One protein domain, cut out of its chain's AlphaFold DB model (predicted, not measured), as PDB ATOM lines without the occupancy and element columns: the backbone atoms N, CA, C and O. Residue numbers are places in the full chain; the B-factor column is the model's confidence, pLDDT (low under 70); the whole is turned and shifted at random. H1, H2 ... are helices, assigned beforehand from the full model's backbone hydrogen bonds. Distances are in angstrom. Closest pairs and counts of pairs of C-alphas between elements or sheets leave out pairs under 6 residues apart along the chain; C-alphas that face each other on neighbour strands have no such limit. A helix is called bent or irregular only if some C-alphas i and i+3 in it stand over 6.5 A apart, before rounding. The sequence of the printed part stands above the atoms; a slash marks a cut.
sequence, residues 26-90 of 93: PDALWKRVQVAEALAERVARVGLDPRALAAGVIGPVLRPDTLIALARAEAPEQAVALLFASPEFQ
ATOM      1  N   PRO A  26     -39.627  62.919  44.210       75.44
ATOM      2  CA  PRO A  26     -39.924  61.532  43.829       75.44
ATOM      3  C   PRO A  26     -39.535  61.178  42.383       75.44
ATOM      4  O   PRO A  26     -38.933  60.139  42.126       75.44
ATOM      5  N   ASP A  27     -39.792  62.084  41.440       81.44
ATOM      6  CA  ASP A  27     -39.399  61.930  40.033       81.44
ATOM      7  C   ASP A  27     -37.867  61.934  39.836       81.44
ATOM      8  O   ASP A  27     -37.332  61.207  38.997       81.44
ATOM      9  N   ALA A  28     -37.124  62.689  40.653       77.88
ATOM     10  CA  ALA A  28     -35.662  62.689  40.617       77.88
ATOM     11  C   ALA A  28     -35.072  61.358  41.114       77.88
ATOM     12  O   ALA A  28     -34.048  60.916  40.592       77.88
ATOM     13  N   LEU A  29     -35.718  60.694  42.080       78.06
ATOM     14  CA  LEU A  29     -35.322  59.352  42.521       78.06
ATOM     15  C   LEU A  29     -35.502  58.328  41.399       78.06
ATOM     16  O   LEU A  29     -34.569  57.586  41.103       78.06
ATOM     17  N   TRP A  30     -36.648  58.344  40.716       80.94
ATOM     18  CA  TRP A  30     -36.887  57.451  39.581       80.94
ATOM     19  C   TRP A  30     -35.877  57.670  38.445       80.94
ATOM     20  O   TRP A  30     -35.286  56.723  37.929       80.94
ATOM     21  N   LYS A  31     -35.574  58.933  38.122       81.69
ATOM     22  CA  LYS A  31     -34.537  59.278  37.136       81.69
ATOM     23  C   LYS A  31     -33.149  58.769  37.524       81.69
ATOM     24  O   LYS A  31     -32.379  58.416  36.635       81.69
ATOM     25  N   ARG A  32     -32.810  58.715  38.819       79.88
ATOM     26  CA  ARG A  32     -31.538  58.130  39.284       79.88
ATOM     27  C   ARG A  32     -31.478  56.626  39.033       79.88
ATOM     28  O   ARG A  32     -30.430  56.160  38.607       79.88
ATOM     29  N   VAL A  33     -32.584  55.904  39.224       80.50
ATOM     30  CA  VAL A  33     -32.662  54.462  38.921       80.50
ATOM     31  C   VAL A  33     -32.427  54.217  37.432       80.50
ATOM     32  O   VAL A  33     -31.504  53.496  37.073       80.50
ATOM     33  N   GLN A  34     -33.158  54.921  36.564       84.81
ATOM     34  CA  GLN A  34     -32.989  54.797  35.110       84.81
ATOM     35  C   GLN A  34     -31.565  55.149  34.650       84.81
ATOM     36  O   GLN A  34     -31.026  54.573  33.706       84.81
ATOM     37  N   VAL A  35     -30.939  56.129  35.308       84.44
ATOM     38  CA  VAL A  35     -29.546  56.495  35.047       84.44
ATOM     39  C   VAL A  35     -28.586  55.388  35.483       84.44
ATOM     40  O   VAL A  35     -27.656  55.083  34.739       84.44
ATOM     41  N   ALA A  36     -28.812  54.785  36.651       83.75
ATOM     42  CA  ALA A  36     -28.015  53.669  37.145       83.75
ATOM     43  C   ALA A  36     -28.102  52.458  36.204       83.75
ATOM     44  O   ALA A  36     -27.064  51.906  35.854       83.75
ATOM     45  N   GLU A  37     -29.297  52.114  35.720       84.12
ATOM     46  CA  GLU A  37     -29.513  51.034  34.746       84.12
ATOM     47  C   GLU A  37     -28.767  51.295  33.431       84.12
ATOM     48  O   GLU A  37     -27.940  50.488  33.006       84.12
ATOM     49  N   ALA A  38     -28.956  52.471  32.824       86.38
ATOM     50  CA  ALA A  38     -28.294  52.809  31.562       86.38
ATOM     51  C   ALA A  38     -26.758  52.890  31.688       86.38
ATOM     52  O   ALA A  38     -26.024  52.617  30.732       86.38
ATOM     53  N   LEU A  39     -26.245  53.284  32.859       83.94
ATOM     54  CA  LEU A  39     -24.810  53.250  33.135       83.94
ATOM     55  C   LEU A  39     -24.320  51.808  33.302       83.94
ATOM     56  O   LEU A  39     -23.268  51.454  32.770       83.94
ATOM     57  N   ALA A  40     -25.098  50.975  33.988       85.88
ATOM     58  CA  ALA A  40     -24.778  49.582  34.234       85.88
ATOM     59  C   ALA A  40     -24.699  48.751  32.948       85.88
ATOM     60  O   ALA A  40     -23.716  48.038  32.753       85.88
ATOM     61  N   GLU A  41     -25.636  48.930  32.011       85.88
ATOM     62  CA  GLU A  41     -25.567  48.322  30.671       85.88
ATOM     63  C   GLU A  41     -24.255  48.668  29.950       85.88
ATOM     64  O   GLU A  41     -23.645  47.859  29.244       85.88
ATOM     65  N   ARG A  42     -23.791  49.909  30.108       83.00
ATOM     66  CA  ARG A  42     -22.572  50.391  29.461       83.00
ATOM     67  C   ARG A  42     -21.311  49.822  30.110       83.00
ATOM     68  O   ARG A  42     -20.374  49.536  29.375       83.00
ATOM     69  N   VAL A  43     -21.309  49.623  31.428       78.75
ATOM     70  CA  VAL A  43     -20.226  48.962  32.176       78.75
ATOM     71  C   VAL A  43     -20.167  47.466  31.856       78.75
ATOM     72  O   VAL A  43     -19.082  46.951  31.594       78.75
ATOM     73  N   ALA A  44     -21.316  46.788  31.788       75.25
ATOM     74  CA  ALA A  44     -21.395  45.367  31.447       75.25
ATOM     75  C   ALA A  44     -20.799  45.073  30.060       75.25
ATOM     76  O   ALA A  44     -20.040  44.119  29.903       75.25
ATOM     77  N   ARG A  45     -21.020  45.953  29.069       81.31
ATOM     78  CA  ARG A  45     -20.386  45.843  27.737       81.31
ATOM     79  C   ARG A  45     -18.857  45.925  27.747       81.31
ATOM     80  O   ARG A  45     -18.234  45.439  26.811       81.31
ATOM     81  N   VAL A  46     -18.251  46.546  28.760       83.12
ATOM     82  CA  VAL A  46     -16.786  46.621  28.914       83.12
ATOM     83  C   VAL A  46     -16.229  45.335  29.550       83.12
ATOM     84  O   VAL A  46     -15.021  45.122  29.537       83.12
ATOM     85  N   GLY A  47     -17.093  44.449  30.061       80.88
ATOM     86  CA  GLY A  47     -16.693  43.167  30.644       80.88
ATOM     87  C   GLY A  47     -16.083  43.282  32.042       80.88
ATOM     88  O   GLY A  47     -15.287  42.433  32.435       80.88
ATOM     89  N   LEU A  48     -16.415  44.338  32.791       81.94
ATOM     90  CA  LEU A  48     -15.944  44.511  34.165       81.94
ATOM     91  C   LEU A  48     -16.693  43.572  35.120       81.94
ATOM     92  O   LEU A  48     -17.921  43.522  35.093       81.94
ATOM     93  N   ASP A  49     -15.961  42.873  35.995       88.06
ATOM     94  CA  ASP A  49     -16.553  42.093  37.088       88.06
ATOM     95  C   ASP A  49     -17.163  43.048  38.136       88.06
ATOM     96  O   ASP A  49     -16.424  43.818  38.761       88.06
ATOM     97  N   PRO A  50     -18.487  43.000  38.375       88.00
ATOM     98  CA  PRO A  50     -19.161  43.856  39.349       88.00
ATOM     99  C   PRO A  50     -18.613  43.723  40.777       88.00
ATOM    100  O   PRO A  50     -18.639  44.692  41.534       88.00
ATOM    101  N   ARG A  51     -18.097  42.548  41.164       90.31
ATOM    102  CA  ARG A  51     -17.540  42.322  42.511       90.31
ATOM    103  C   ARG A  51     -16.166  42.962  42.655       90.31
ATOM    104  O   ARG A  51     -15.917  43.655  43.641       90.31
ATOM    105  N   ALA A  52     -15.304  42.780  41.655       91.06
ATOM    106  CA  ALA A  52     -14.020  43.470  41.582       91.06
ATOM    107  C   ALA A  52     -14.212  44.995  41.529       91.06
ATOM    108  O   ALA A  52     -13.504  45.734  42.213       91.06
ATOM    109  N   LEU A  53     -15.218  45.462  40.780       89.94
ATOM    110  CA  LEU A  53     -15.594  46.871  40.717       89.94
ATOM    111  C   LEU A  53     -16.027  47.403  42.089       89.94
ATOM    112  O   LEU A  53     -15.544  48.450  42.509       89.94
ATOM    113  N   ALA A  54     -16.891  46.681  42.808       92.56
ATOM    114  CA  ALA A  54     -17.340  47.084  44.139       92.56
ATOM    115  C   ALA A  54     -16.168  47.199  45.124       92.56
ATOM    116  O   ALA A  54     -16.046  48.205  45.822       92.56
ATOM    117  N   ALA A  55     -15.269  46.211  45.134       92.50
ATOM    118  CA  ALA A  55     -14.074  46.235  45.974       92.50
ATOM    119  C   ALA A  55     -13.135  47.401  45.619       92.50
ATOM    120  O   ALA A  55     -12.604  48.049  46.517       92.50
ATOM    121  N   GLY A  56     -12.954  47.693  44.327       91.56
ATOM    122  CA  GLY A  56     -12.086  48.778  43.866       91.56
ATOM    123  C   GLY A  56     -12.653  50.183  44.095       91.56
ATOM    124  O   GLY A  56     -11.888  51.103  44.368       91.56
ATOM    125  N   VAL A  57     -13.974  50.359  43.989       89.25
ATOM    126  CA  VAL A  57     -14.635  51.673  44.100       89.25
ATOM    127  C   VAL A  57     -15.020  52.002  45.541       89.25
ATOM    128  O   VAL A  57     -14.800  53.124  45.985       89.25
ATOM    129  N   ILE A  58     -15.605  51.046  46.267       92.00
ATOM    130  CA  ILE A  58     -16.110  51.261  47.631       92.00
ATOM    131  C   ILE A  58     -15.019  50.980  48.672       92.00
ATOM    132  O   ILE A  58     -14.921  51.674  49.685       92.00
ATOM    133  N   GLY A  59     -14.175  49.975  48.427       90.38
ATOM    134  CA  GLY A  59     -13.030  49.680  49.281       90.38
ATOM    135  C   GLY A  59     -13.423  49.297  50.719       90.38
ATOM    136  O   GLY A  59     -14.306  48.457  50.905       90.38
ATOM    137  N   PRO A  60     -12.773  49.870  51.755       91.31
ATOM    138  CA  PRO A  60     -12.895  49.403  53.143       91.31
ATOM    139  C   PRO A  60     -14.297  49.472  53.761       91.31
ATOM    140  O   PRO A  60     -14.550  48.787  54.747       91.31
ATOM    141  N   VAL A  61     -15.192  50.305  53.224       92.69
ATOM    142  CA  VAL A  61     -16.554  50.473  53.763       92.69
ATOM    143  C   VAL A  61     -17.582  49.555  53.099       92.69
ATOM    144  O   VAL A  61     -18.759  49.620  53.442       92.69
ATOM    145  N   LEU A  62     -17.151  48.694  52.170       94.00
ATOM    146  CA  LEU A  62     -18.027  47.764  51.464       94.00
ATOM    147  C   LEU A  62     -18.657  46.766  52.439       94.00
ATOM    148  O   LEU A  62     -17.961  46.028  53.139       94.00
ATOM    149  N   ARG A  63     -19.989  46.723  52.471       94.19
ATOM    150  CA  ARG A  63     -20.731  45.882  53.408       94.19
ATOM    151  C   ARG A  63     -20.948  44.481  52.820       94.19
ATOM    152  O   ARG A  63     -21.154  44.340  51.611       94.19
ATOM    153  N   PRO A  64     -20.977  43.433  53.665       94.56
ATOM    154  CA  PRO A  64     -21.256  42.068  53.213       94.56
ATOM    155  C   PRO A  64     -22.600  41.927  52.490       94.56
ATOM    156  O   PRO A  64     -22.689  41.204  51.502       94.56
ATOM    157  N   ASP A  65     -23.627  42.654  52.935       95.69
ATOM    158  CA  ASP A  65     -24.963  42.619  52.327       95.69
ATOM    159  C   ASP A  65     -24.939  43.071  50.863       95.69
ATOM    160  O   ASP A  65     -25.577  42.449  50.011       95.69
ATOM    161  N   THR A  66     -24.142  44.097  50.548       94.56
ATOM    162  CA  THR A  66     -23.938  44.567  49.175       94.56
ATOM    163  C   THR A  66     -23.286  43.473  48.339       94.56
ATOM    164  O   THR A  66     -23.791  43.143  47.272       94.56
ATOM    165  N   LEU A  67     -22.237  42.812  48.842       94.44
ATOM    166  CA  LEU A  67     -21.607  41.686  48.139       94.44
ATOM    167  C   LEU A  67     -22.574  40.522  47.886       94.44
ATOM    168  O   LEU A  67     -22.556  39.936  46.802       94.44
ATOM    169  N   ILE A  68     -23.434  40.199  48.854       96.12
ATOM    170  CA  ILE A  68     -24.463  39.161  48.702       96.12
ATOM    171  C   ILE A  68     -25.468  39.559  47.616       96.12
ATOM    172  O   ILE A  68     -25.813  38.729  46.776       96.12
ATOM    173  N   ALA A  69     -25.919  40.816  47.604       95.00
ATOM    174  CA  ALA A  69     -26.834  41.320  46.585       95.00
ATOM    175  C   ALA A  69     -26.212  41.255  45.181       95.00
ATOM    176  O   ALA A  69     -26.837  40.730  44.261       95.00
ATOM    177  N   LEU A  70     -24.953  41.685  45.032       93.38
ATOM    178  CA  LEU A  70     -24.208  41.581  43.771       93.38
ATOM    179  C   LEU A  70     -24.045  40.129  43.316       93.38
ATOM    180  O   LEU A  70     -24.111  39.841  42.126       93.38
ATOM    181  N   ALA A  71     -23.831  39.203  44.252       93.12
ATOM    182  CA  ALA A  71     -23.662  37.792  43.937       93.12
ATOM    183  C   ALA A  71     -24.951  37.101  43.471       93.12
ATOM    184  O   ALA A  71     -24.859  36.099  42.767       93.12
ATOM    185  N   ARG A  72     -26.118  37.619  43.873       94.94
ATOM    186  CA  ARG A  72     -27.446  37.101  43.508       94.94
ATOM    187  C   ARG A  72     -28.015  37.708  42.229       94.94
ATOM    188  O   ARG A  72     -29.071  37.267  41.791       94.94
ATOM    189  N   ALA A  73     -27.361  38.718  41.666       92.44
ATOM    190  CA  ALA A  73     -27.784  39.306  40.409       92.44
ATOM    191  C   ALA A  73     -27.744  38.260  39.285       92.44
ATOM    192  O   ALA A  73     -26.780  37.506  39.156       92.44
ATOM    193  N   GLU A  74     -28.788  38.241  38.466       90.06
ATOM    194  CA  GLU A  74     -28.946  37.304  37.352       90.06
ATOM    195  C   GLU A  74     -28.127  37.736  36.127       90.06
ATOM    196  O   GLU A  74     -27.810  36.913  35.270       90.06
ATOM    197  N   ALA A  75     -27.736  39.016  36.071       88.38
ATOM    198  CA  ALA A  75     -26.915  39.586  35.011       88.38
ATOM    199  C   ALA A  75     -25.852  40.573  35.550       88.38
ATOM    200  O   ALA A  75     -26.079  41.230  36.575       88.38
ATOM    201  N   PRO A  76     -24.700  40.740  34.867       86.81
ATOM    202  CA  PRO A  76     -23.661  41.696  35.263       86.81
ATOM    203  C   PRO A  76     -24.158  43.146  35.354       86.81
ATOM    204  O   PRO A  76     -23.828  43.854  36.304       86.81
ATOM    205  N   GLU A  77     -24.990  43.590  34.413       87.69
ATOM    206  CA  GLU A  77     -25.632  44.906  34.428       87.69
ATOM    207  C   GLU A  77     -26.548  45.076  35.646       87.69
ATOM    208  O   GLU A  77     -26.544  46.125  36.286       87.69
ATOM    209  N   GLN A  78     -27.261  44.029  36.058       89.50
ATOM    210  CA  GLN A  78     -28.080  44.086  37.264       89.50
ATOM    211  C   GLN A  78     -27.201  44.237  38.513       89.50
ATOM    212  O   GLN A  78     -27.516  45.040  39.390       89.50
ATOM    213  N   ALA A  79     -26.071  43.528  38.584       92.00
ATOM    214  CA  ALA A  79     -25.121  43.693  39.681       92.00
ATOM    215  C   ALA A  79     -24.551  45.122  39.719       92.00
ATOM    216  O   ALA A  79     -24.525  45.747  40.773       92.00
ATOM    217  N   VAL A  80     -24.152  45.691  38.581       91.38
ATOM    218  CA  VAL A  80     -23.648  47.075  38.546       91.38
ATOM    219  C   VAL A  80     -24.736  48.085  38.944       91.38
ATOM    220  O   VAL A  80     -24.448  49.029  39.680       91.38
ATOM    221  N   ALA A  81     -25.991  47.877  38.539       90.31
ATOM    222  CA  ALA A  81     -27.108  48.714  38.975       90.31
ATOM    223  C   ALA A  81     -27.328  48.630  40.499       90.31
ATOM    224  O   ALA A  81     -27.490  49.662  41.155       90.31
ATOM    225  N   LEU A  82     -27.259  47.426  41.081       91.50
ATOM    226  CA  LEU A  82     -27.322  47.217  42.532       91.50
ATOM    227  C   LEU A  82     -26.151  47.886  43.266       91.50
ATOM    228  O   LEU A  82     -26.358  48.467  44.328       91.50
ATOM    229  N   LEU A  83     -24.942  47.867  42.693       91.50
ATOM    230  CA  LEU A  83     -23.789  48.584  43.242       91.50
ATOM    231  C   LEU A  83     -24.053  50.093  43.292       91.50
ATOM    232  O   LEU A  83     -23.843  50.708  44.335       91.50
ATOM    233  N   PHE A  84     -24.567  50.688  42.210       88.88
ATOM    234  CA  PHE A  84     -24.944  52.104  42.213       88.88
ATOM    235  C   PHE A  84     -26.056  52.412  43.213       88.88
ATOM    236  O   PHE A  84     -26.064  53.493  43.791       88.88
ATOM    237  N   ALA A  85     -26.985  51.488  43.442       87.56
ATOM    238  CA  ALA A  85     -28.058  51.655  44.417       87.56
ATOM    239  C   ALA A  85     -27.622  51.409  45.877       87.56
ATOM    240  O   ALA A  85     -28.397  51.701  46.789       87.56
ATOM    241  N   SER A  86     -26.415  50.879  46.112       90.81
ATOM    242  CA  SER A  86     -25.946  50.514  47.453       90.81
ATOM    243  C   SER A  86     -25.841  51.732  48.385       90.81
ATOM    244  O   SER A  86     -25.470  52.823  47.932       90.81
ATOM    245  N   PRO A  87     -26.136  51.578  49.692       89.19
ATOM    246  CA  PRO A  87     -25.966  52.650  50.674       89.19
ATOM    247  C   PRO A  87     -24.564  53.264  50.657       89.19
ATOM    248  O   PRO A  87     -24.426  54.477  50.776       89.19
ATOM    249  N   GLU A  88     -23.539  52.436  50.470       91.31
ATOM    250  CA  GLU A  88     -22.140  52.849  50.411       91.31
ATOM    251  C   GLU A  88     -21.867  53.792  49.233       91.31
ATOM    252  O   GLU A  88     -21.114  54.751  49.382       91.31
ATOM    253  N   PHE A  89     -22.502  53.561  48.078       88.75
ATOM    254  CA  PHE A  89     -22.383  54.431  46.904       88.75
ATOM    255  C   PHE A  89     -23.258  55.689  47.011       88.75
ATOM    256  O   PHE A  89     -22.909  56.751  46.500       88.75
ATOM    257  N   GLN A  90     -24.413  55.577  47.669       84.38
ATOM    258  CA  GLN A  90     -25.370  56.674  47.836       84.38
ATOM    259  C   GLN A  90     -25.072  57.572  49.044       84.38
ATOM    260  O   GLN A  90     -25.839  58.506  49.290       84.38
TER     261      GLN A  90
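Overview. This is residues 26 to 90 of the 93 residues of the protein "Protein containing DUF1800" of mine drainage metagenome (UniProt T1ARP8). Helix H4 lies in the middle of a small body of helices, with the helices H2 and H3 packed on one side of it and the long helix H1 on the other. H1 runs alongside H4 with its later residues and slants away from it toward its beginning, where residues 26 to 31 stick out as a free arm. The printed part has 65 residues with five named helices, in the order H1, H2, H3, H4, H5, and no named strand; the class is all helix. The whole is compact, with a radius of gyration of the C-alphas of 11.3 A and spans of 31 by 25 by 19 A.

Along the chain. H1, residues 26 to 44, begins at C-alpha 26 at (-39.924, 61.532, 43.829) and measures 27.5 A from first to last C-alpha. H2, residues 50 to 61, measures 16.1 A; it is irregular, with the C-alphas of Val 57 and Pro 60 9.5 A apart. H3, residues 64 to 72, begins at C-alpha 64 at (-21.256, 42.068, 53.213) and measures 12.5 A. H4, residues 76 to 85, measures 14.2 A. H5, residues 87 to 90, measures 5.0 A and ends at C-alpha 90 at (-25.370, 56.674, 47.836).

Arrangement. H4 and H2 are the hubs, touching three helices each. H1 touches H4, with the closest C-alphas, those of Ala 40 and Glu 77, 4.8 A apart. Their lines stand at a steep tilt of 37 degrees, only just more than shallow, and they run opposite ways. H3 and H4 form a helical hairpin at a shallow tilt of 29 degrees; their closest C-alphas, of Leu 70 and Ala 79, are 4.7 A apart. H2 and H3 form another, at a shallow tilt of 7 degrees; H2 touches H3 with residues 50 to 54 alone, and the closest C-alphas, of Arg 51 and Leu 70, are 6.8 A apart. With the same residues alone H2 touches H4, running the same way at a shallow tilt of 23 degrees, with the closest C-alphas, of Pro 50 and Val 80, 5.6 A apart. H5 only just touches H2, with 3 pairs of C-alphas within 8 A. H1 and H3 are apart. In H3 and H4 every O i to N i+4 pair is within hydrogen-bond range, against 14 of 15 in H1 and 6 of 8 in H2; H5 is too short for such a pair.

Size, cuts and confidence. The two C-alphas farthest apart, those of Pro 26 and Gly 47, are 32.4 A apart. The printed part has no cut, and its four links, H1 to H2, H2 to H3, H3 to H4 and H4 to H5, are tight. The mean pLDDT of the printed part is 87.9, and no printed residue is under 70.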